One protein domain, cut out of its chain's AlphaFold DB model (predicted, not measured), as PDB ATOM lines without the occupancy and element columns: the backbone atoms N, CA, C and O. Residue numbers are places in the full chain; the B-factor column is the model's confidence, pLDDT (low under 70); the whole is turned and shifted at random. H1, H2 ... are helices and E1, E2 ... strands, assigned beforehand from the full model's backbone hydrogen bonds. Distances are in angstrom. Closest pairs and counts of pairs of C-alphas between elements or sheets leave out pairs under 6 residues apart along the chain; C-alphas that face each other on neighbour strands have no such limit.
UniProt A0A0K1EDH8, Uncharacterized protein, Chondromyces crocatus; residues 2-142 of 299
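Overview. This is residues 2 to 142 of the 299 residues of an uncharacterized protein of Chondromyces crocatus (UniProt A0A0K1EDH8). What does the model look like on first sight? It is a sandwich of three-layered look: the twisted sheet E1 E2 E3 E4 is the middle slab, the long helix H1 covers one of its faces, and the more strongly curled sheet E5 E6 E7 E8 covers the other. The short helix H2 lies off to the side of both sheets, in the looping stretch between E5 and E6. What is it made of, and how large is it? The printed part has 141 residues with two named helices and eight named strands, in the order H1 E1 E2 E3 E4 E5 H2 E6 E7 E8; both sheets run in that order, all antiparallel, and the class is mixed, helices and strands. The whole is compact and rounded, with a radius of gyration of the C-alphas of 14.9 A and spans of 45 by 35 by 30 A.

Along the chain. Where are the strands of the first sheet? E1 is residues 24 to 34, 26.7 A long, from C-alpha 24 at (-30.416, 0.709, 19.041), and it bends by 64 degrees at residue 27. E2 is residues 39 to 49, 33.3 A; E3 is residues 55 to 63, 27.3 A; E4 is residues 66 to 71, 15.0 A. Where are the strands of the second? E5 is residues 86 to 88, 6.4 A, and E6 is residues 117 to 122, 17.1 A. E7 is residues 128 to 134, 19.6 A, and E8 is residues 137 to 140, 10.2 A, ending with C-alpha 140 at (-11.420, 14.624, 15.447). And the helices? H1 is residues 8 to 20, 18.0 A, with C-alpha 8 at (-13.864, -3.753, 28.996), and H2 is residues 100 to 104, 6.9 A.

Arrangement. How is the first sheet joined? E1 E2 E3 E4 is a meander, each strand the antiparallel neighbour of the one before, with hairpins E1 and E2, E2 and E3, E3 and E4. N 30 and O 43 are 2.8 A apart, N 44 and O 60 2.8 A, and N 61 and O 69 3.0 A, each within hydrogen-bond range. What is on this sheet? H1 is on it, in two layers, a helix on one face of a sheet; the closest C-alphas of H1 and E3 are those of Leu 8 and Ser 63, 7.1 A apart. Every O i to N i+4 pair of H1 is within hydrogen-bond range, while H2 has 0 of 1 such pairs and 1 of 2 O i to N i+3 pairs. How does the second sheet stand to the first? The two sheets form a sandwich, face to face, with the facing parts 9.6 A centre to centre, their best planes 15 degrees apart and their strands at 24 degrees; the closest C-alphas of E2 and E5 are those of Gly 45 and Leu 87, 5.0 A, and of E4 and E8 those of Val 68 and Ser 137, 4.7 A. How is the second sheet paired, and where is H2? E6 E7 E8 is a second meander, and within hydrogen-bond range are N 88 and O 120 at 3.0 A, N 121 and O 129 at 2.8 A, and N 132 and O 139 at 2.8 A. H2 is not on either sheet, and it is apart from H1.

Size, cuts and confidence. How far does it reach? The two C-alphas farthest apart are those of Leu 2 and Leu 52, 46.8 A. Which links are long? Those from E4 to E5, where the chain changes sheets, from E5 to H2 and from H2 to E6 are long, and the printed part has no cut. Where is confidence low? The mean pLDDT of the printed part is 85.8, with residues 2 to 6, 75 to 79 and 93 to 105 under 70.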
ATOM      1  N   LEU A   2      -2.426   3.553  40.956       43.75
ATOM      2  CA  LEU A   2      -2.598   2.732  39.752       43.75
ATOM      3  C   LEU A   2      -4.072   2.809  39.345       43.75
ATOM      4  O   LEU A   2      -4.936   2.369  40.095       43.75
ATOM      5  N   ILE A   3      -4.352   3.407  38.188       48.78
ATOM      6  CA  ILE A   3      -5.672   3.329  37.560       48.78
ATOM      7  C   ILE A   3      -5.863   1.859  37.185       48.78
ATOM      8  O   ILE A   3      -5.127   1.335  36.347       48.78
ATOM      9  N   GLN A   4      -6.783   1.187  37.871       52.62
ATOM     10  CA  GLN A   4      -7.144  -0.201  37.613       52.62
ATOM     11  C   GLN A   4      -7.617  -0.307  36.155       52.62
ATOM     12  O   GLN A   4      -8.390   0.539  35.702       52.62
ATOM     13  N   ALA A   5      -7.101  -1.285  35.403       57.06
ATOM     14  CA  ALA A   5      -7.566  -1.530  34.041       57.06
ATOM     15  C   ALA A   5      -9.082  -1.753  34.082       57.06
ATOM     16  O   ALA A   5      -9.578  -2.500  34.927       57.06
ATOM     17  N   SER A   6      -9.803  -1.050  33.216       65.12
ATOM     18  CA  SER A   6     -11.242  -1.206  33.088       65.12
ATOM     19  C   SER A   6     -11.571  -2.637  32.664       65.12
ATOM     20  O   SER A   6     -10.930  -3.165  31.753       65.12
ATOM     21  N   ASP A   7     -12.589  -3.244  33.279       83.75
ATOM     22  CA  ASP A   7     -13.239  -4.416  32.695       83.75
ATOM     23  C   ASP A   7     -14.014  -3.962  31.451       83.75
ATOM     24  O   ASP A   7     -15.150  -3.480  31.512       83.75
ATOM     25  N   LEU A   8     -13.338  -4.081  30.311       86.12
ATOM     26  CA  LEU A   8     -13.864  -3.753  28.996       86.12
ATOM     27  C   LEU A   8     -15.176  -4.501  28.716       86.12
ATOM     28  O   LEU A   8     -16.097  -3.912  28.154       86.12
ATOM     29  N   GLY A   9     -15.298  -5.759  29.153       87.06
ATOM     30  CA  GLY A   9     -16.515  -6.551  28.990       87.06
ATOM     31  C   GLY A   9     -17.693  -5.946  29.752       87.06
ATOM     32  O   GLY A   9     -18.761  -5.733  29.174       87.06
ATOM     33  N   ALA A  10     -17.481  -5.581  31.017       89.81
ATOM     34  CA  ALA A  10     -18.504  -4.922  31.827       89.81
ATOM     35  C   ALA A  10     -18.922  -3.558  31.246       89.81
ATOM     36  O   ALA A  10     -20.109  -3.229  31.218       89.81
ATOM     37  N   GLN A  11     -17.973  -2.766  30.732       91.06
ATOM     38  CA  GLN A  11     -18.290  -1.486  30.091       91.06
ATOM     39  C   GLN A  11     -19.102  -1.653  28.811       91.06
ATOM     40  O   GLN A  11     -20.077  -0.929  28.609       91.06
ATOM     41  N   LEU A  12     -18.732  -2.616  27.967       93.00
ATOM     42  CA  LEU A  12     -19.489  -2.935  26.761       93.00
ATOM     43  C   LEU A  12     -20.918  -3.373  27.104       93.00
ATOM     44  O   LEU A  12     -21.858  -2.895  26.478       93.00
ATOM     45  N   GLN A  13     -21.103  -4.173  28.157       91.88
ATOM     46  CA  GLN A  13     -22.433  -4.577  28.613       91.88
ATOM     47  C   GLN A  13     -23.287  -3.391  29.096       91.88
ATOM     48  O   GLN A  13     -24.477  -3.323  28.787       91.88
ATOM     49  N   ILE A  14     -22.696  -2.436  29.826       93.12
ATOM     50  CA  ILE A  14     -23.390  -1.204  30.248       93.12
ATOM     51  C   ILE A  14     -23.835  -0.393  29.024       93.12
ATOM     52  O   ILE A  14     -24.961   0.103  28.979       93.12
ATOM     53  N   ILE A  15     -22.969  -0.278  28.018       94.31
ATOM     54  CA  ILE A  15     -23.277   0.439  26.778       94.31
ATOM     55  C   ILE A  15     -24.385  -0.268  25.993       94.31
ATOM     56  O   ILE A  15     -25.285   0.397  25.476       94.31
ATOM     57  N   ASP A  16     -24.362  -1.597  25.921       92.12
ATOM     58  CA  ASP A  16     -25.403  -2.373  25.243       92.12
ATOM     59  C   ASP A  16     -26.764  -2.166  25.916       92.12
ATOM     60  O   ASP A  16     -27.765  -1.956  25.236       92.12
ATOM     61  N   GLN A  17     -26.811  -2.120  27.250       93.88
ATOM     62  CA  GLN A  17     -28.038  -1.789  27.983       93.88
ATOM     63  C   GLN A  17     -28.507  -0.351  27.706       93.88
ATOM     64  O   GLN A  17     -29.693  -0.128  27.450       93.88
ATOM     65  N   GLU A  18     -27.591   0.628  27.720       93.56
ATOM     66  CA  GLU A  18     -27.892   2.042  27.440       93.56
ATOM     67  C   GLU A  18     -28.457   2.241  26.027       93.56
ATOM     68  O   GLU A  18     -29.420   2.983  25.822       93.56
ATOM     69  N   THR A  19     -27.855   1.582  25.040       93.31
ATOM     70  CA  THR A  19     -28.230   1.700  23.628       93.31
ATOM     71  C   THR A  19     -29.500   0.908  23.315       93.31
ATOM     72  O   THR A  19     -30.390   1.446  22.649       93.31
ATOM     73  N   ALA A  20     -29.675  -0.289  23.884       92.69
ATOM     74  CA  ALA A  20     -30.905  -1.069  23.757       92.69
ATOM     75  C   ALA A  20     -32.127  -0.318  24.309       92.69
ATOM     76  O   ALA A  20     -33.181  -0.298  23.671       92.69
ATOM     77  N   ALA A  21     -31.983   0.395  25.435       91.69
ATOM     78  CA  ALA A  21     -33.045   1.244  25.987       91.69
ATOM     79  C   ALA A  21     -33.484   2.379  25.033       91.69
ATOM     80  O   ALA A  21     -34.561   2.954  25.196       91.69
ATOM     81  N   ARG A  22     -32.664   2.699  24.023       90.00
ATOM     82  CA  ARG A  22     -32.942   3.690  22.973       90.00
ATOM     83  C   ARG A  22     -33.394   3.059  21.650       90.00
ATOM     84  O   ARG A  22     -33.529   3.785  20.670       90.00
ATOM     85  N   GLY A  23     -33.620   1.744  21.607       93.00
ATOM     86  CA  GLY A  23     -34.000   1.026  20.386       93.00
ATOM     87  C   GLY A  23     -32.855   0.863  19.384       93.00
ATOM     88  O   GLY A  23     -33.104   0.727  18.189       93.00
ATOM     89  N   LEU A  24     -31.607   0.921  19.855       95.88
ATOM     90  CA  LEU A  24     -30.416   0.709  19.041       95.88
ATOM     91  C   LEU A  24     -29.880  -0.716  19.222       95.88
ATOM     92  O   LEU A  24     -29.887  -1.252  20.327       95.88
ATOM     93  N   THR A  25     -29.341  -1.287  18.150       96.50
ATOM     94  CA  THR A  25     -28.636  -2.575  18.145       96.50
ATOM     95  C   THR A  25     -27.245  -2.413  17.549       96.50
ATOM     96  O   THR A  25     -27.057  -1.610  16.630       96.50
ATOM     97  N   VAL A  26     -26.272  -3.182  18.041       95.94
ATOM     98  CA  VAL A  26     -24.921  -3.233  17.463       95.94
ATOM     99  C   VAL A  26     -25.007  -3.783  16.038       95.94
ATOM    100  O   VAL A  26     -25.608  -4.831  15.816       95.94
ATOM    101  N   VAL A  27     -24.409  -3.074  15.082       94.75
ATOM    102  CA  VAL A  27     -24.308  -3.504  13.673       94.75
ATOM    103  C   VAL A  27     -22.864  -3.614  13.193       94.75
ATOM    104  O   VAL A  27     -22.593  -4.294  12.209       94.75
ATOM    105  N   THR A  28     -21.933  -2.978  13.901       92.56
ATOM    106  CA  THR A  28     -20.502  -3.023  13.603       92.56
ATOM    107  C   THR A  28     -19.741  -3.090  14.917       92.56
ATOM    108  O   THR A  28     -20.011  -2.301  15.822       92.56
ATOM    109  N   GLU A  29     -18.777  -3.998  15.020       93.94
ATOM    110  CA  GLU A  29     -17.815  -4.055  16.119       93.94
ATOM    111  C   GLU A  29     -16.417  -4.197  15.527       93.94
ATOM    112  O   GLU A  29     -16.150  -5.121  14.766       93.94
ATOM    113  N   LEU A  30     -15.537  -3.270  15.886       92.75
ATOM    114  CA  LEU A  30     -14.130  -3.270  15.514       92.75
ATOM    115  C   LEU A  30     -13.316  -3.393  16.797       92.75
ATOM    116  O   LEU A  30     -13.606  -2.710  17.784       92.75
ATOM    117  N   ARG A  31     -12.296  -4.248  16.783       93.31
ATOM    118  CA  ARG A  31     -11.378  -4.453  17.908       93.31
ATOM    119  C   ARG A  31      -9.950  -4.199  17.468       93.31
ATOM    120  O   ARG A  31      -9.563  -4.586  16.371       93.31
ATOM    121  N   GLY A  32      -9.172  -3.568  18.333       91.38
ATOM    122  CA  GLY A  32      -7.784  -3.231  18.063       91.38
ATOM    123  C   GLY A  32      -6.993  -3.056  19.350       91.38
ATOM    124  O   GLY A  32      -7.533  -3.130  20.453       91.38
ATOM    125  N   ASN A  33      -5.696  -2.807  19.208       92.62
ATOM    126  CA  ASN A  33      -4.811  -2.523  20.331       92.62
ATOM    127  C   ASN A  33      -4.207  -1.139  20.160       92.62
ATOM    128  O   ASN A  33      -3.520  -0.871  19.177       92.62
ATOM    129  N   LEU A  34      -4.440  -0.267  21.139       91.25
ATOM    130  CA  LEU A  34      -3.850   1.058  21.131       91.25
ATOM    131  C   LEU A  34      -2.318   0.960  21.226       91.25
ATOM    132  O   LEU A  34      -1.786   0.173  22.023       91.25
ATOM    133  N   PRO A  35      -1.594   1.800  20.470       89.69
ATOM    134  CA  PRO A  35      -0.140   1.800  20.444       89.69
ATOM    135  C   PRO A  35       0.448   2.167  21.812       89.69
ATOM    136  O   PRO A  35      -0.223   2.712  22.693       89.69
ATOM    137  N   ARG A  36       1.745   1.883  21.990       86.62
ATOM    138  CA  ARG A  36       2.523   2.231  23.199       86.62
ATOM    139  C   ARG A  36       1.912   1.698  24.510       86.62
ATOM    140  O   ARG A  36       1.987   2.355  25.545       86.62
ATOM    141  N   GLY A  37       1.307   0.508  24.471       82.25
ATOM    142  CA  GLY A  37       0.722  -0.133  25.654       82.25
ATOM    143  C   GLY A  37      -0.603   0.488  26.110       82.25
ATOM    144  O   GLY A  37      -0.957   0.382  27.285       82.25
ATOM    145  N   GLY A  38      -1.341   1.141  25.204       83.50
ATOM    146  CA  GLY A  38      -2.664   1.703  25.493       83.50
ATOM    147  C   GLY A  38      -3.757   0.653  25.757       83.50
ATOM    148  O   GLY A  38      -4.826   1.005  26.253       83.50
ATOM    149  N   GLY A  39      -3.469  -0.624  25.485       90.38
ATOM    150  CA  GLY A  39      -4.363  -1.761  25.717       90.38
ATOM    151  C   GLY A  39      -5.426  -1.927  24.632       90.38
ATOM    152  O   GLY A  39      -5.423  -1.207  23.633       90.38
ATOM    153  N   GLU A  40      -6.331  -2.882  24.838       92.94
ATOM    154  CA  GLU A  40      -7.429  -3.153  23.906       92.94
ATOM    155  C   GLU A  40      -8.348  -1.927  23.770       92.94
ATOM    156  O   GLU A  40      -8.592  -1.186  24.732       92.94
ATOM    157  N   VAL A  41      -8.850  -1.724  22.555       94.50
ATOM    158  CA  VAL A  41      -9.892  -0.759  22.217       94.50
ATOM    159  C   VAL A  41     -10.955  -1.432  21.357       94.50
ATOM    160  O   VAL A  41     -10.647  -2.230  20.472       94.50
ATOM    161  N   VAL A  42     -12.213  -1.098  21.622       95.69
ATOM    162  CA  VAL A  42     -13.379  -1.606  20.904       95.69
ATOM    163  C   VAL A  42     -14.220  -0.427  20.445       95.69
ATOM    164  O   VAL A  42     -14.679   0.372  21.263       95.69
ATOM    165  N   ALA A  43     -14.430  -0.323  19.138       96.25
ATOM    166  CA  ALA A  43     -15.344   0.632  18.529       96.25
ATOM    167  C   ALA A  43     -16.611  -0.098  18.077       96.25
ATOM    168  O   ALA A  43     -16.542  -1.076  17.336       96.25
ATOM    169  N   ARG A  44     -17.777   0.378  18.513       96.19
ATOM    170  CA  ARG A  44     -19.079  -0.164  18.119       96.19
ATOM    171  C   ARG A  44     -19.920   0.879  17.408       96.19
ATOM    172  O   ARG A  44     -20.110   1.987  17.918       96.19
ATOM    173  N   GLY A  45     -20.451   0.483  16.259       95.81
ATOM    174  CA  GLY A  45     -21.498   1.176  15.526       95.81
ATOM    175  C   GLY A  45     -22.855   0.573  15.863       95.81
ATOM    176  O   GLY A  45     -23.027  -0.648  15.855       95.81
ATOM    177  N   TYR A  46     -23.822   1.435  16.146       96.44
ATOM    178  CA  TYR A  46     -25.190   1.062  16.471       96.44
ATOM    179  C   TYR A  46     -26.148   1.655  15.448       96.44
ATOM    180  O   TYR A  46     -25.944   2.775  14.972       96.44
ATOM    181  N   ARG A  47     -27.228   0.931  15.165       95.44
ATOM    182  CA  ARG A  47     -28.316   1.377  14.293       95.44
ATOM    183  C   ARG A  47     -29.659   1.053  14.935       95.44
ATOM    184  O   ARG A  47     -29.780   0.079  15.669       95.44
ATOM    185  N   GLY A  48     -30.659   1.874  14.663       94.19
ATOM    186  CA  GLY A  48     -32.034   1.661  15.097       94.19
ATOM    187  C   GLY A  48     -32.980   2.598  14.366       94.19
ATOM    188  O   GLY A  48     -32.605   3.214  13.366       94.19
ATOM    189  N   VAL A  49     -34.195   2.730  14.888       91.31
ATOM    190  CA  VAL A  49     -35.183   3.697  14.400       91.31
ATOM    191  C   VAL A  49     -35.701   4.552  15.548       91.31
ATOM    192  O   VAL A  49     -35.855   4.076  16.673       91.31
ATOM    193  N   ASP A  50     -35.957   5.829  15.279       86.88
ATOM    194  CA  ASP A  50     -36.619   6.704  16.241       86.88
ATOM    195  C   ASP A  50     -38.136   6.428  16.318       86.88
ATOM    196  O   ASP A  50     -38.688   5.577  15.620       86.88
ATOM    197  N   ARG A  51     -38.847   7.178  17.169       86.31
ATOM    198  CA  ARG A  51     -40.306   7.034  17.349       86.31
ATOM    199  C   ARG A  51     -41.132   7.359  16.097       86.31
ATOM    200  O   ARG A  51     -42.320   7.058  16.083       86.31
ATOM    201  N   LEU A  52     -40.535   7.994  15.089       86.12
ATOM    202  CA  LEU A  52     -41.163   8.308  13.806       86.12
ATOM    203  C   LEU A  52     -40.758   7.309  12.709       86.12
ATOM    204  O   LEU A  52     -41.105   7.512  11.550       86.12
ATOM    205  N   GLY A  53     -40.021   6.248  13.056       87.19
ATOM    206  CA  GLY A  53     -39.551   5.234  12.114       87.19
ATOM    207  C   GLY A  53     -38.342   5.664  11.282       87.19
ATOM    208  O   GLY A  53     -38.004   4.984  10.316       87.19
ATOM    209  N   ARG A  54     -37.682   6.778  11.619       85.38
ATOM    210  CA  ARG A  54     -36.511   7.258  10.871       85.38
ATOM    211  C   ARG A  54     -35.245   6.566  11.370       85.38
ATOM    212  O   ARG A  54     -35.124   6.366  12.581       85.38
ATOM    213  N   PRO A  55     -34.296   6.225  10.484       89.44
ATOM    214  CA  PRO A  55     -33.064   5.571  10.892       89.44
ATOM    215  C   PRO A  55     -32.235   6.485  11.801       89.44
ATOM    216  O   PRO A  55     -32.079   7.675  11.535       89.44
ATOM    217  N   ILE A  56     -31.679   5.914  12.867       91.94
ATOM    218  CA  ILE A  56     -30.737   6.579  13.772       91.94
ATOM    219  C   ILE A  56     -29.485   5.725  13.933       91.94
ATOM    220  O   ILE A  56     -29.554   4.494  13.964       91.94
ATOM    221  N   THR A  57     -28.335   6.385  14.055       94.25
ATOM    222  CA  THR A  57     -27.034   5.742  14.265       94.25
ATOM    223  C   THR A  57     -26.321   6.331  15.472       94.25
ATOM    224  O   THR A  57     -26.549   7.484  15.850       94.25
ATOM    225  N   ALA A  58     -25.480   5.525  16.110       95.88
ATOM    226  CA  ALA A  58     -24.626   5.959  17.207       95.88
ATOM    227  C   ALA A  58     -23.282   5.229  17.165       95.88
ATOM    228  O   ALA A  58     -23.186   4.114  16.657       95.88
ATOM    229  N   VAL A  59     -22.259   5.835  17.766       97.12
ATOM    230  CA  VAL A  59     -20.934   5.235  17.939       97.12
ATOM    231  C   VAL A  59     -20.522   5.298  19.399       97.12
ATOM    232  O   VAL A  59     -20.772   6.287  20.103       97.12
ATOM    233  N   ARG A  60     -19.895   4.221  19.865       97.06
ATOM    234  CA  ARG A  60     -19.255   4.132  21.177       97.06
ATOM    235  C   ARG A  60     -17.868   3.539  20.988       97.06
ATOM    236  O   ARG A  60     -17.740   2.521  20.316       97.06
ATOM    237  N   VAL A  61     -16.848   4.160  21.570       96.62
ATOM    238  CA  VAL A  61     -15.483   3.612  21.565       96.62
ATOM    239  C   VAL A  61     -14.993   3.498  22.992       96.62
ATOM    240  O   VAL A  61     -15.000   4.485  23.728       96.62
ATOM    241  N   VAL A  62     -14.569   2.299  23.374       95.81
ATOM    242  CA  VAL A  62     -14.112   1.961  24.721       95.81
ATOM    243  C   VAL A  62     -12.680   1.468  24.648       95.81
ATOM    244  O   VAL A  62     -12.372   0.609  23.834       95.81
ATOM    245  N   SER A  63     -11.810   1.995  25.498       93.31
ATOM    246  CA  SER A  63     -10.446   1.513  25.692       93.31
ATOM    247  C   SER A  63     -10.315   0.770  27.023       93.31
ATOM    248  O   SER A  63     -11.181   0.853  27.897       93.31
ATOM    249  N   SER A  64      -9.151   0.162  27.253       88.19
ATOM    250  CA  SER A  64      -8.746  -0.367  28.564       88.19
ATOM    251  C   SER A  64      -8.807   0.650  29.723       88.19
ATOM    252  O   SER A  64      -8.707   0.268  30.891       88.19
ATOM    253  N   ARG A  65      -8.951   1.951  29.434       88.62
ATOM    254  CA  ARG A  65      -9.059   3.029  30.430       88.62
ATOM    255  C   ARG A  65     -10.455   3.638  30.531       88.62
ATOM    256  O   ARG A  65     -10.664   4.468  31.411       88.62
ATOM    257  N   GLY A  66     -11.399   3.237  29.681       90.88
ATOM    258  CA  GLY A  66     -12.784   3.692  29.738       90.88
ATOM    259  C   GLY A  66     -13.391   4.060  28.388       90.88
ATOM    260  O   GLY A  66     -12.801   3.866  27.330       90.88
ATOM    261  N   LEU A  67     -14.595   4.620  28.438       93.62
ATOM    262  CA  LEU A  67     -15.304   5.143  27.273       93.62
ATOM    263  C   LEU A  67     -14.625   6.431  26.778       93.62
ATOM    264  O   LEU A  67     -14.588   7.425  27.501       93.62
ATOM    265  N   VAL A  68     -14.094   6.416  25.554       95.19
ATOM    266  CA  VAL A  68     -13.316   7.526  24.968       95.19
ATOM    267  C   VAL A  68     -14.060   8.291  23.874       95.19
ATOM    268  O   VAL A  68     -13.689   9.424  23.573       95.19
ATOM    269  N   LEU A  69     -15.123   7.711  23.301       96.44
ATOM    270  CA  LEU A  69     -15.978   8.379  22.316       96.44
ATOM    271  C   LEU A  69     -17.449   8.009  22.514       96.44
ATOM    272  O   LEU A  69     -17.793   6.831  22.628       96.44
ATOM    273  N   THR A  70     -18.318   9.021  22.498       95.69
ATOM    274  CA  THR A  70     -19.779   8.867  22.506       95.69
ATOM    275  C   THR A  70     -20.412   9.808  21.491       95.69
ATOM    276  O   THR A  70     -20.382  11.028  21.636       95.69
ATOM    277  N   LEU A  71     -20.992   9.241  20.436       94.44
ATOM    278  CA  LEU A  71     -21.670  10.001  19.389       94.44
ATOM    279  C   LEU A  71     -23.044   9.394  19.128       94.44
ATOM    280  O   LEU A  71     -23.188   8.176  19.058       94.44
ATOM    281  N   GLY A  72     -24.063  10.241  19.017       90.69
ATOM    282  CA  GLY A  72     -25.445   9.814  18.804       90.69
ATOM    283  C   GLY A  72     -26.072   8.978  19.947       90.69
ATOM    284  O   GLY A  72     -25.442   8.732  20.986       90.69
ATOM    285  N   PRO A  73     -27.326   8.526  19.762       87.44
ATOM    286  CA  PRO A  73     -28.145   8.755  18.570       87.44
ATOM    287  C   PRO A  73     -28.567  10.218  18.445       87.44
ATOM    288  O   PRO A  73     -28.805  10.884  19.453       87.44
ATOM    289  N   ARG A  74     -28.638  10.729  17.213       75.62
ATOM    290  CA  ARG A  74     -29.158  12.080  16.969       75.62
ATOM    291  C   ARG A  74     -30.638  12.130  17.327       75.62
ATOM    292  O   ARG A  74     -31.401  11.221  17.002       75.62
ATOM    293  N   SER A  75     -31.038  13.186  18.023       66.31
ATOM    294  CA  SER A  75     -32.437  13.435  18.350       66.31
ATOM    295  C   SER A  75     -33.107  14.293  17.273       66.31
ATOM    296  O   SER A  75     -32.446  14.991  16.514       66.31
ATOM    297  N   LEU A  76     -34.443  14.316  17.254       59.72
ATOM    298  CA  LEU A  76     -35.251  15.221  16.417       59.72
ATOM    299  C   LEU A  76     -34.864  16.706  16.520       59.72
ATOM    300  O   LEU A  76     -35.180  17.478  15.620       59.72
ATOM    301  N   ARG A  77     -34.240  17.114  17.629       58.31
ATOM    302  CA  ARG A  77     -33.823  18.499  17.873       58.31
ATOM    303  C   ARG A  77     -32.411  18.789  17.359       58.31
ATOM    304  O   ARG A  77     -32.049  19.957  17.258       58.31
ATOM    305  N   ASP A  78     -31.643  17.758  17.013       63.25
ATOM    306  CA  ASP A  78     -30.308  17.906  16.442       63.25
ATOM    307  C   ASP A  78     -30.420  18.173  14.941       63.25
ATOM    308  O   ASP A  78     -30.358  17.259  14.120       63.25
ATOM    309  N   LEU A  79     -30.574  19.447  14.579       61.53
ATOM    310  CA  LEU A  79     -30.594  19.911  13.184       61.53
ATOM    311  C   LEU A  79     -29.227  19.808  12.486       61.53
ATOM    312  O   LEU A  79     -29.124  20.067  11.290       61.53
ATOM    313  N   ASP A  80     -28.172  19.439  13.213       71.81
ATOM    314  CA  ASP A  80     -26.835  19.308  12.647       71.81
ATOM    315  C   ASP A  80     -26.670  17.979  11.894       71.81
ATOM    316  O   ASP A  80     -26.168  16.986  12.431       71.81
ATOM    317  N   HIS A  81     -27.121  17.962  10.635       70.12
ATOM    318  CA  HIS A  81     -26.970  16.827   9.717       70.12
ATOM    319  C   HIS A  81     -25.524  16.529   9.318       70.12
ATOM    320  O   HIS A  81     -25.263  15.507   8.683       70.12
ATOM    321  N   PHE A  82     -24.585  17.387   9.718       73.12
ATOM    322  CA  PHE A  82     -23.173  17.225   9.417       73.12
ATOM    323  C   PHE A  82     -22.429  16.426  10.477       73.12
ATOM    324  O   PHE A  82     -21.362  15.908  10.164       73.12
ATOM    325  N   ARG A  83     -22.999  16.243  11.676       84.88
ATOM    326  CA  ARG A  83     -22.364  15.438  12.721       84.88
ATOM    327  C   ARG A  83     -22.333  13.962  12.337       84.88
ATOM    328  O   ARG A  83     -23.386  13.338  12.159       84.88
ATOM    329  N   ALA A  84     -21.137  13.390  12.269       92.75
ATOM    330  CA  ALA A  84     -20.961  11.981  11.963       92.75
ATOM    331  C   ALA A  84     -21.332  11.079  13.156       92.75
ATOM    332  O   ALA A  84     -20.844  11.253  14.273       92.75
ATOM    333  N   THR A  85     -22.225  10.111  12.933       94.62
ATOM    334  CA  THR A  85     -22.691   9.164  13.973       94.62
ATOM    335  C   THR A  85     -22.779   7.720  13.495       94.62
ATOM    336  O   THR A  85     -23.211   6.852  14.252       94.62
ATOM    337  N   GLU A  86     -22.374   7.443  12.261       94.56
ATOM    338  CA  GLU A  86     -22.251   6.095  11.720       94.56
ATOM    339  C   GLU A  86     -20.776   5.691  11.673       94.56
ATOM    340  O   GLU A  86     -19.965   6.427  11.122       94.56
ATOM    341  N   LEU A  87     -20.425   4.538  12.247       95.19
ATOM    342  CA  LEU A  87     -19.076   3.973  12.160       95.19
ATOM    343  C   LEU A  87     -18.915   3.251  10.820       95.19
ATOM    344  O   LEU A  87     -19.683   2.335  10.535       95.19
ATOM    345  N   LEU A  88     -17.913   3.629  10.028       92.94
ATOM    346  CA  LEU A  88     -17.574   2.920   8.796       92.94
ATOM    347  C   LEU A  88     -16.510   1.871   9.092       92.94
ATOM    348  O   LEU A  88     -15.420   2.236   9.513       92.94
ATOM    349  N   ALA A  89     -16.790   0.590   8.852       88.25
ATOM    350  CA  ALA A  89     -15.778  -0.457   9.000       88.25
ATOM    351  C   ALA A  89     -14.649  -0.289   7.969       88.25
ATOM    352  O   ALA A  89     -13.484  -0.284   8.347       88.25
ATOM    353  N   HIS A  90     -14.996  -0.045   6.699       84.94
ATOM    354  CA  HIS A  90     -14.035   0.117   5.604       84.94
ATOM    355  C   HIS A  90     -14.348   1.381   4.809       84.94
ATOM    356  O   HIS A  90     -15.185   1.356   3.903       84.94
ATOM    357  N   PRO A  91     -13.706   2.514   5.135       79.44
ATOM    358  CA  PRO A  91     -14.018   3.783   4.488       79.44
ATOM    359  C   PRO A  91     -13.735   3.758   2.975       79.44
ATOM    360  O   PRO A  91     -14.457   4.406   2.226       79.44
ATOM    361  N   LEU A  92     -12.746   2.979   2.522       78.56
ATOM    362  CA  LEU A  92     -12.355   2.879   1.108       78.56
ATOM    363  C   LEU A  92     -13.259   1.978   0.255       78.56
ATOM    364  O   LEU A  92     -13.329   2.164  -0.956       78.56
ATOM    365  N   LEU A  93     -13.937   1.006   0.870       64.00
ATOM    366  CA  LEU A  93     -14.667  -0.052   0.159       64.00
ATOM    367  C   LEU A  93     -16.181   0.024   0.361       64.00
ATOM    368  O   LEU A  93     -16.935  -0.557  -0.411       64.00
ATOM    369  N   GLY A  94     -16.649   0.739   1.387       59.72
ATOM    370  CA  GLY A  94     -18.034   0.614   1.830       59.72
ATOM    371  C   GLY A  94     -18.295  -0.772   2.434       59.72
ATOM    372  O   GLY A  94     -17.422  -1.336   3.088       59.72
ATOM    373  N   ASP A  95     -19.492  -1.323   2.219       52.03
ATOM    374  CA  ASP A  95     -19.939  -2.600   2.809       52.03
ATOM    375  C   ASP A  95     -19.541  -3.833   1.959       52.03
ATOM    376  O   ASP A  95     -20.333  -4.760   1.774       52.03
ATOM    377  N   VAL A  96     -18.336  -3.844   1.381       51.88
ATOM    378  CA  VAL A  96     -17.848  -4.944   0.523       51.88
ATOM    379  C   VAL A  96     -17.060  -5.965   1.370       51.88
ATOM    380  O   VAL A  96     -16.365  -5.557   2.300       51.88
ATOM    381  N   PRO A  97     -17.156  -7.286   1.095       50.06
ATOM    382  CA  PRO A  97     -16.318  -8.305   1.736       50.06
ATOM    383  C   PRO A  97     -14.827  -8.074   1.464       50.06
ATOM    384  O   PRO A  97     -14.464  -7.650   0.372       50.06
ATOM    385  N   LEU A  98     -13.985  -8.386   2.446       56.03
ATOM    386  CA  LEU A  98     -12.620  -7.860   2.564       56.03
ATOM    387  C   LEU A  98     -11.579  -8.964   2.424       56.03
ATOM    388  O   LEU A  98     -11.832 -10.095   2.849       56.03
ATOM    389  N   ASP A  99     -10.404  -8.606   1.920       63.69
ATOM    390  CA  ASP A  99      -9.187  -9.410   2.029       63.69
ATOM    391  C   ASP A  99      -8.236  -8.899   3.138       63.69
ATOM    392  O   ASP A  99      -8.548  -7.965   3.880       63.69
ATOM    393  N   ASP A 100      -7.079  -9.548   3.301       54.91
ATOM    394  CA  ASP A 100      -6.126  -9.247   4.380       54.91
ATOM    395  C   ASP A 100      -5.499  -7.836   4.281       54.91
ATOM    396  O   ASP A 100      -5.176  -7.236   5.313       54.91
ATOM    397  N   ASP A 101      -5.365  -7.274   3.075       58.88
ATOM    398  CA  ASP A 101      -4.852  -5.912   2.855       58.88
ATOM    399  C   ASP A 101      -5.936  -4.855   3.139       58.88
ATOM    400  O   ASP A 101      -5.641  -3.752   3.621       58.88
ATOM    401  N   ASP A 102      -7.202  -5.197   2.898       61.75
ATOM    402  CA  ASP A 102      -8.367  -4.368   3.210       61.75
ATOM    403  C   ASP A 102      -8.648  -4.282   4.719       61.75
ATOM    404  O   ASP A 102      -9.130  -3.253   5.213       61.75
ATOM    405  N   ILE A 103      -8.299  -5.330   5.477       56.88
ATOM    406  CA  ILE A 103      -8.369  -5.346   6.947       56.88
ATOM    407  C   ILE A 103      -7.393  -4.329   7.552       56.88
ATOM    408  O   ILE A 103      -7.737  -3.663   8.529       56.88
ATOM    409  N   GLN A 104      -6.204  -4.145   6.967       53.81
ATOM    410  CA  GLN A 104      -5.252  -3.135   7.453       53.81
ATOM    411  C   GLN A 104      -5.733  -1.696   7.224       53.81
ATOM    412  O   GLN A 104      -5.341  -0.796   7.965       53.81
ATOM    413  N   ARG A 105      -6.607  -1.476   6.232       62.88
ATOM    414  CA  ARG A 105      -7.205  -0.167   5.914       62.88
ATOM    415  C   ARG A 105      -8.619   0.010   6.480       62.88
ATOM    416  O   ARG A 105      -9.339   0.937   6.095       62.88
ATOM    417  N   ALA A 106      -9.025  -0.870   7.391       77.00
ATOM    418  CA  ALA A 106     -10.242  -0.715   8.170       77.00
ATOM    419  C   ALA A 106     -10.149   0.504   9.094       77.00
ATOM    420  O   ALA A 106      -9.072   0.865   9.579       77.00
ATOM    421  N   SER A 107     -11.296   1.081   9.448       84.69
ATOM    422  CA  SER A 107     -11.369   1.843  10.695       84.69
ATOM    423  C   SER A 107     -10.812   1.007  11.846       84.69
ATOM    424  O   SER A 107     -10.945  -0.213  11.881       84.69
ATOM    425  N   LEU A 108     -10.237   1.699  12.822       90.81
ATOM    426  CA  LEU A 108      -9.438   1.172  13.924       90.81
ATOM    427  C   LEU A 108      -8.012   0.723  13.536       90.81
ATOM    428  O   LEU A 108      -7.353   0.081  14.352       90.81
ATOM    429  N   GLY A 109      -7.522   1.097  12.348       89.88
ATOM    430  CA  GLY A 109      -6.108   1.061  11.943       89.88
ATOM    431  C   GLY A 109      -5.424   2.438  12.015       89.88
ATOM    432  O   GLY A 109      -6.081   3.436  12.299       89.88
ATOM    433  N   ASP A 110      -4.113   2.503  11.760       91.75
ATOM    434  CA  ASP A 110      -3.392   3.776  11.558       91.75
ATOM    435  C   ASP A 110      -3.615   4.252  10.123       91.75
ATOM    436  O   ASP A 110      -2.867   3.917   9.203       91.75
ATOM    437  N   LEU A 111      -4.726   4.958   9.918       91.12
ATOM    438  CA  LEU A 111      -5.193   5.306   8.585       91.12
ATOM    439  C   LEU A 111      -4.391   6.454   7.989       91.12
ATOM    440  O   LEU A 111      -4.344   6.573   6.772       91.12
ATOM    441  N   ASN A 112      -3.767   7.297   8.804       90.88
ATOM    442  CA  ASN A 112      -3.068   8.489   8.334       90.88
ATOM    443  C   ASN A 112      -1.540   8.453   8.517       90.88
ATOM    444  O   ASN A 112      -0.858   9.396   8.108       90.88
ATOM    445  N   GLY A 113      -1.009   7.377   9.100       89.94
ATOM    446  CA  GLY A 113       0.421   7.155   9.300       89.94
ATOM    447  C   GLY A 113       1.026   7.935  10.470       89.94
ATOM    448  O   GLY A 113       2.249   8.089  10.525       89.94
ATOM    449  N   ASP A 114       0.215   8.468  11.392       90.56
ATOM    450  CA  ASP A 114       0.694   9.217  12.564       90.56
ATOM    451  C   ASP A 114       1.041   8.330  13.772       90.56
ATOM    452  O   ASP A 114       1.546   8.815  14.797       90.56
ATOM    453  N   GLY A 115       0.825   7.021  13.640       90.25
ATOM    454  CA  GLY A 115       1.093   6.027  14.667       90.25
ATOM    455  C   GLY A 115       0.008   5.927  15.736       90.25
ATOM    456  O   GLY A 115       0.277   5.330  16.783       90.25
ATOM    457  N   SER A 116      -1.171   6.518  15.525       92.06
ATOM    458  CA  SER A 116      -2.380   6.363  16.347       92.06
ATOM    459  C   SER A 116      -3.408   5.489  15.626       92.06
ATOM    460  O   SER A 116      -3.329   5.305  14.421       92.06
ATOM    461  N   LEU A 117      -4.378   4.929  16.357       94.38
ATOM    462  CA  LEU A 117      -5.519   4.288  15.699       94.38
ATOM    463  C   LEU A 117      -6.558   5.341  15.340       94.38
ATOM    464  O   LEU A 117      -6.868   6.197  16.167       94.38
ATOM    465  N   ASP A 118      -7.158   5.207  14.169       95.31
ATOM    466  CA  ASP A 118      -8.148   6.128  13.639       95.31
ATOM    467  C   ASP A 118      -9.488   5.434  13.450       95.31
ATOM    468  O   ASP A 118      -9.540   4.279  13.047       95.31
ATOM    469  N   VAL A 119     -10.597   6.136  13.666       95.62
ATOM    470  CA  VAL A 119     -11.919   5.678  13.205       95.62
ATOM    471  C   VAL A 119     -12.514   6.677  12.235       95.62
ATOM    472  O   VAL A 119     -12.431   7.888  12.449       95.62
ATOM    473  N   VAL A 120     -13.141   6.160  11.180       95.69
ATOM    474  CA  VAL A 120     -13.862   6.973  10.204       95.69
ATOM    475  C   VAL A 120     -15.348   6.884  10.469       95.69
ATOM    476  O   VAL A 120     -15.932   5.800  10.570       95.69
ATOM    477  N   LEU A 121     -15.958   8.055  10.582       95.81
ATOM    478  CA  LEU A 121     -17.372   8.211  10.837       95.81
ATOM    479  C   LEU A 121     -18.043   8.904   9.660       95.81
ATOM    480  O   LEU A 121     -17.436   9.749   9.009       95.81
ATOM    481  N   ARG A 122     -19.316   8.587   9.432       94.69
ATOM    482  CA  ARG A 122     -20.151   9.211   8.407       94.69
ATOM    483  C   ARG A 122     -21.370   9.894   9.021       94.69
ATOM    484  O   ARG A 122     -21.987   9.389   9.966       94.69
ATOM    485  N   SER A 123     -21.699  11.069   8.499       92.25
ATOM    486  CA  SER A 123     -22.935  11.788   8.797       92.25
ATOM    487  C   SER A 123     -24.070  11.342   7.880       92.25
ATOM    488  O   SER A 123     -23.859  10.701   6.855       92.25
ATOM    489  N   GLU A 124     -25.297  11.724   8.217       88.25
ATOM    490  CA  GLU A 124     -26.462  11.471   7.361       88.25
ATOM    491  C   GLU A 124     -26.329  12.143   5.984       88.25
ATOM    492  O   GLU A 124     -26.785  11.604   4.980       88.25
ATOM    493  N   ALA A 125     -25.645  13.291   5.924       87.94
ATOM    494  CA  ALA A 125     -25.332  13.983   4.675       87.94
ATOM    495  C   ALA A 125     -24.173  13.333   3.886       87.94
ATOM    496  O   ALA A 125     -23.797  13.836   2.830       87.94
ATOM    497  N   GLY A 126     -23.582  12.246   4.394       90.25
ATOM    498  CA  GLY A 126     -22.439  11.565   3.788       90.25
ATOM    499  C   GLY A 126     -21.083  12.197   4.107       90.25
ATOM    500  O   GLY A 126     -20.070  11.718   3.606       90.25
ATOM    501  N   THR A 127     -21.038  13.243   4.939       93.19
ATOM    502  CA  THR A 127     -19.785  13.873   5.372       93.19
ATOM    503  C   THR A 127     -18.990  12.912   6.245       93.19
ATOM    504  O   THR A 127     -19.533  12.316   7.175       93.19
ATOM    505  N   LEU A 128     -17.702  12.789   5.958       94.94
ATOM    506  CA  LEU A 128     -16.752  11.964   6.674       94.94
ATOM    507  C   LEU A 128     -16.011  12.785   7.728       94.94
ATOM    508  O   LEU A 128     -15.549  13.896   7.470       94.94
ATOM    509  N   GLU A 129     -15.857  12.187   8.901       95.88
ATOM    510  CA  GLU A 129     -14.970  12.651   9.960       95.88
ATOM    511  C   GLU A 129     -13.965  11.545  10.281       95.88
ATOM    512  O   GLU A 129     -14.317  10.365  10.293       95.88
ATOM    513  N   VAL A 130     -12.725  11.921  10.591       96.31
ATOM    514  CA  VAL A 130     -11.692  10.981  11.046       96.31
ATOM    515  C   VAL A 130     -11.297  11.355  12.464       96.31
ATOM    516  O   VAL A 130     -11.014  12.520  12.743       96.31
ATOM    517  N   TRP A 131     -11.289  10.374  13.358       97.44
ATOM    518  CA  TRP A 131     -11.025  10.569  14.777       97.44
ATOM    519  C   TRP A 131      -9.804   9.775  15.219       97.44
ATOM    520  O   TRP A 131      -9.812   8.551  15.135       97.44
ATOM    521  N   SER A 132      -8.815  10.477  15.771       97.00
ATOM    522  CA  SER A 132      -7.667   9.884  16.456       97.00
ATOM    523  C   SER A 132      -8.108   9.288  17.784       97.00
ATOM    524  O   SER A 132      -8.704   9.986  18.615       97.00
ATOM    525  N   LEU A 133      -7.785   8.022  18.020       96.19
ATOM    526  CA  LEU A 133      -8.063   7.318  19.260       96.19
ATOM    527  C   LEU A 133      -6.812   7.212  20.127       96.19
ATOM    528  O   LEU A 133      -5.737   6.783  19.709       96.19
ATOM    529  N   ARG A 134      -6.982   7.558  21.400       93.19
ATOM    530  CA  ARG A 134      -5.974   7.410  22.450       93.19
ATOM    531  C   ARG A 134      -6.589   6.700  23.643       93.19
ATOM    532  O   ARG A 134      -7.805   6.596  23.773       93.19
ATOM    533  N   ALA A 135      -5.734   6.281  24.573       90.56
ATOM    534  CA  ALA A 135      -6.168   5.552  25.762       90.56
ATOM    535  C   ALA A 135      -7.260   6.281  26.562       90.56
ATOM    536  O   ALA A 135      -8.136   5.623  27.099       90.56
ATOM    537  N   PHE A 136      -7.248   7.615  26.612       91.38
ATOM    538  CA  PHE A 136      -8.172   8.397  27.445       91.38
ATOM    539  C   PHE A 136      -9.070   9.359  26.667       91.38
ATOM    540  O   PHE A 136      -9.856  10.081  27.272       91.38
ATOM    541  N   SER A 137      -8.928   9.435  25.346       93.94
ATOM    542  CA  SER A 137      -9.602  10.457  24.552       93.94
ATOM    543  C   SER A 137      -9.730  10.034  23.102       93.94
ATOM    544  O   SER A 137      -8.854   9.346  22.580       93.94
ATOM    545  N   ALA A 138     -10.749  10.558  22.436       96.50
ATOM    546  CA  ALA A 138     -10.829  10.607  20.989       96.50
ATOM    547  C   ALA A 138     -10.853  12.075  20.538       96.50
ATOM    548  O   ALA A 138     -11.524  12.903  21.160       96.50
ATOM    549  N   THR A 139     -10.122  12.411  19.477       96.62
ATOM    550  CA  THR A 139     -10.057  13.781  18.942       96.62
ATOM    551  C   THR A 139     -10.295  13.751  17.433       96.62
ATOM    552  O   THR A 139      -9.590  13.009  16.750       96.62
ATOM    553  N   PRO A 140     -11.240  14.541  16.888       96.44
ATOM    554  CA  PRO A 140     -11.420  14.624  15.447       96.44
ATOM    555  C   PRO A 140     -10.240  15.369  14.826       96.44
ATOM    556  O   PRO A 140      -9.783  16.385  15.362       96.44
ATOM    557  N   TYR A 141      -9.762  14.899  13.680       97.06
ATOM    558  CA  TYR A 141      -8.795  15.657  12.901       97.06
ATOM    559  C   TYR A 141      -9.480  16.837  12.207       97.06
ATOM    560  O   TYR A 141     -10.569  16.677  11.651       97.06
ATOM    561  N   PRO A 142      -8.849  18.024  12.181       97.06
ATOM    562  CA  PRO A 142      -9.301  19.103  11.319       97.06
ATOM    563  C   PRO A 142      -9.254  18.663   9.852       97.06
ATOM    564  O   PRO A 142      -8.268  18.066   9.414       97.06
TER     565      PRO A 142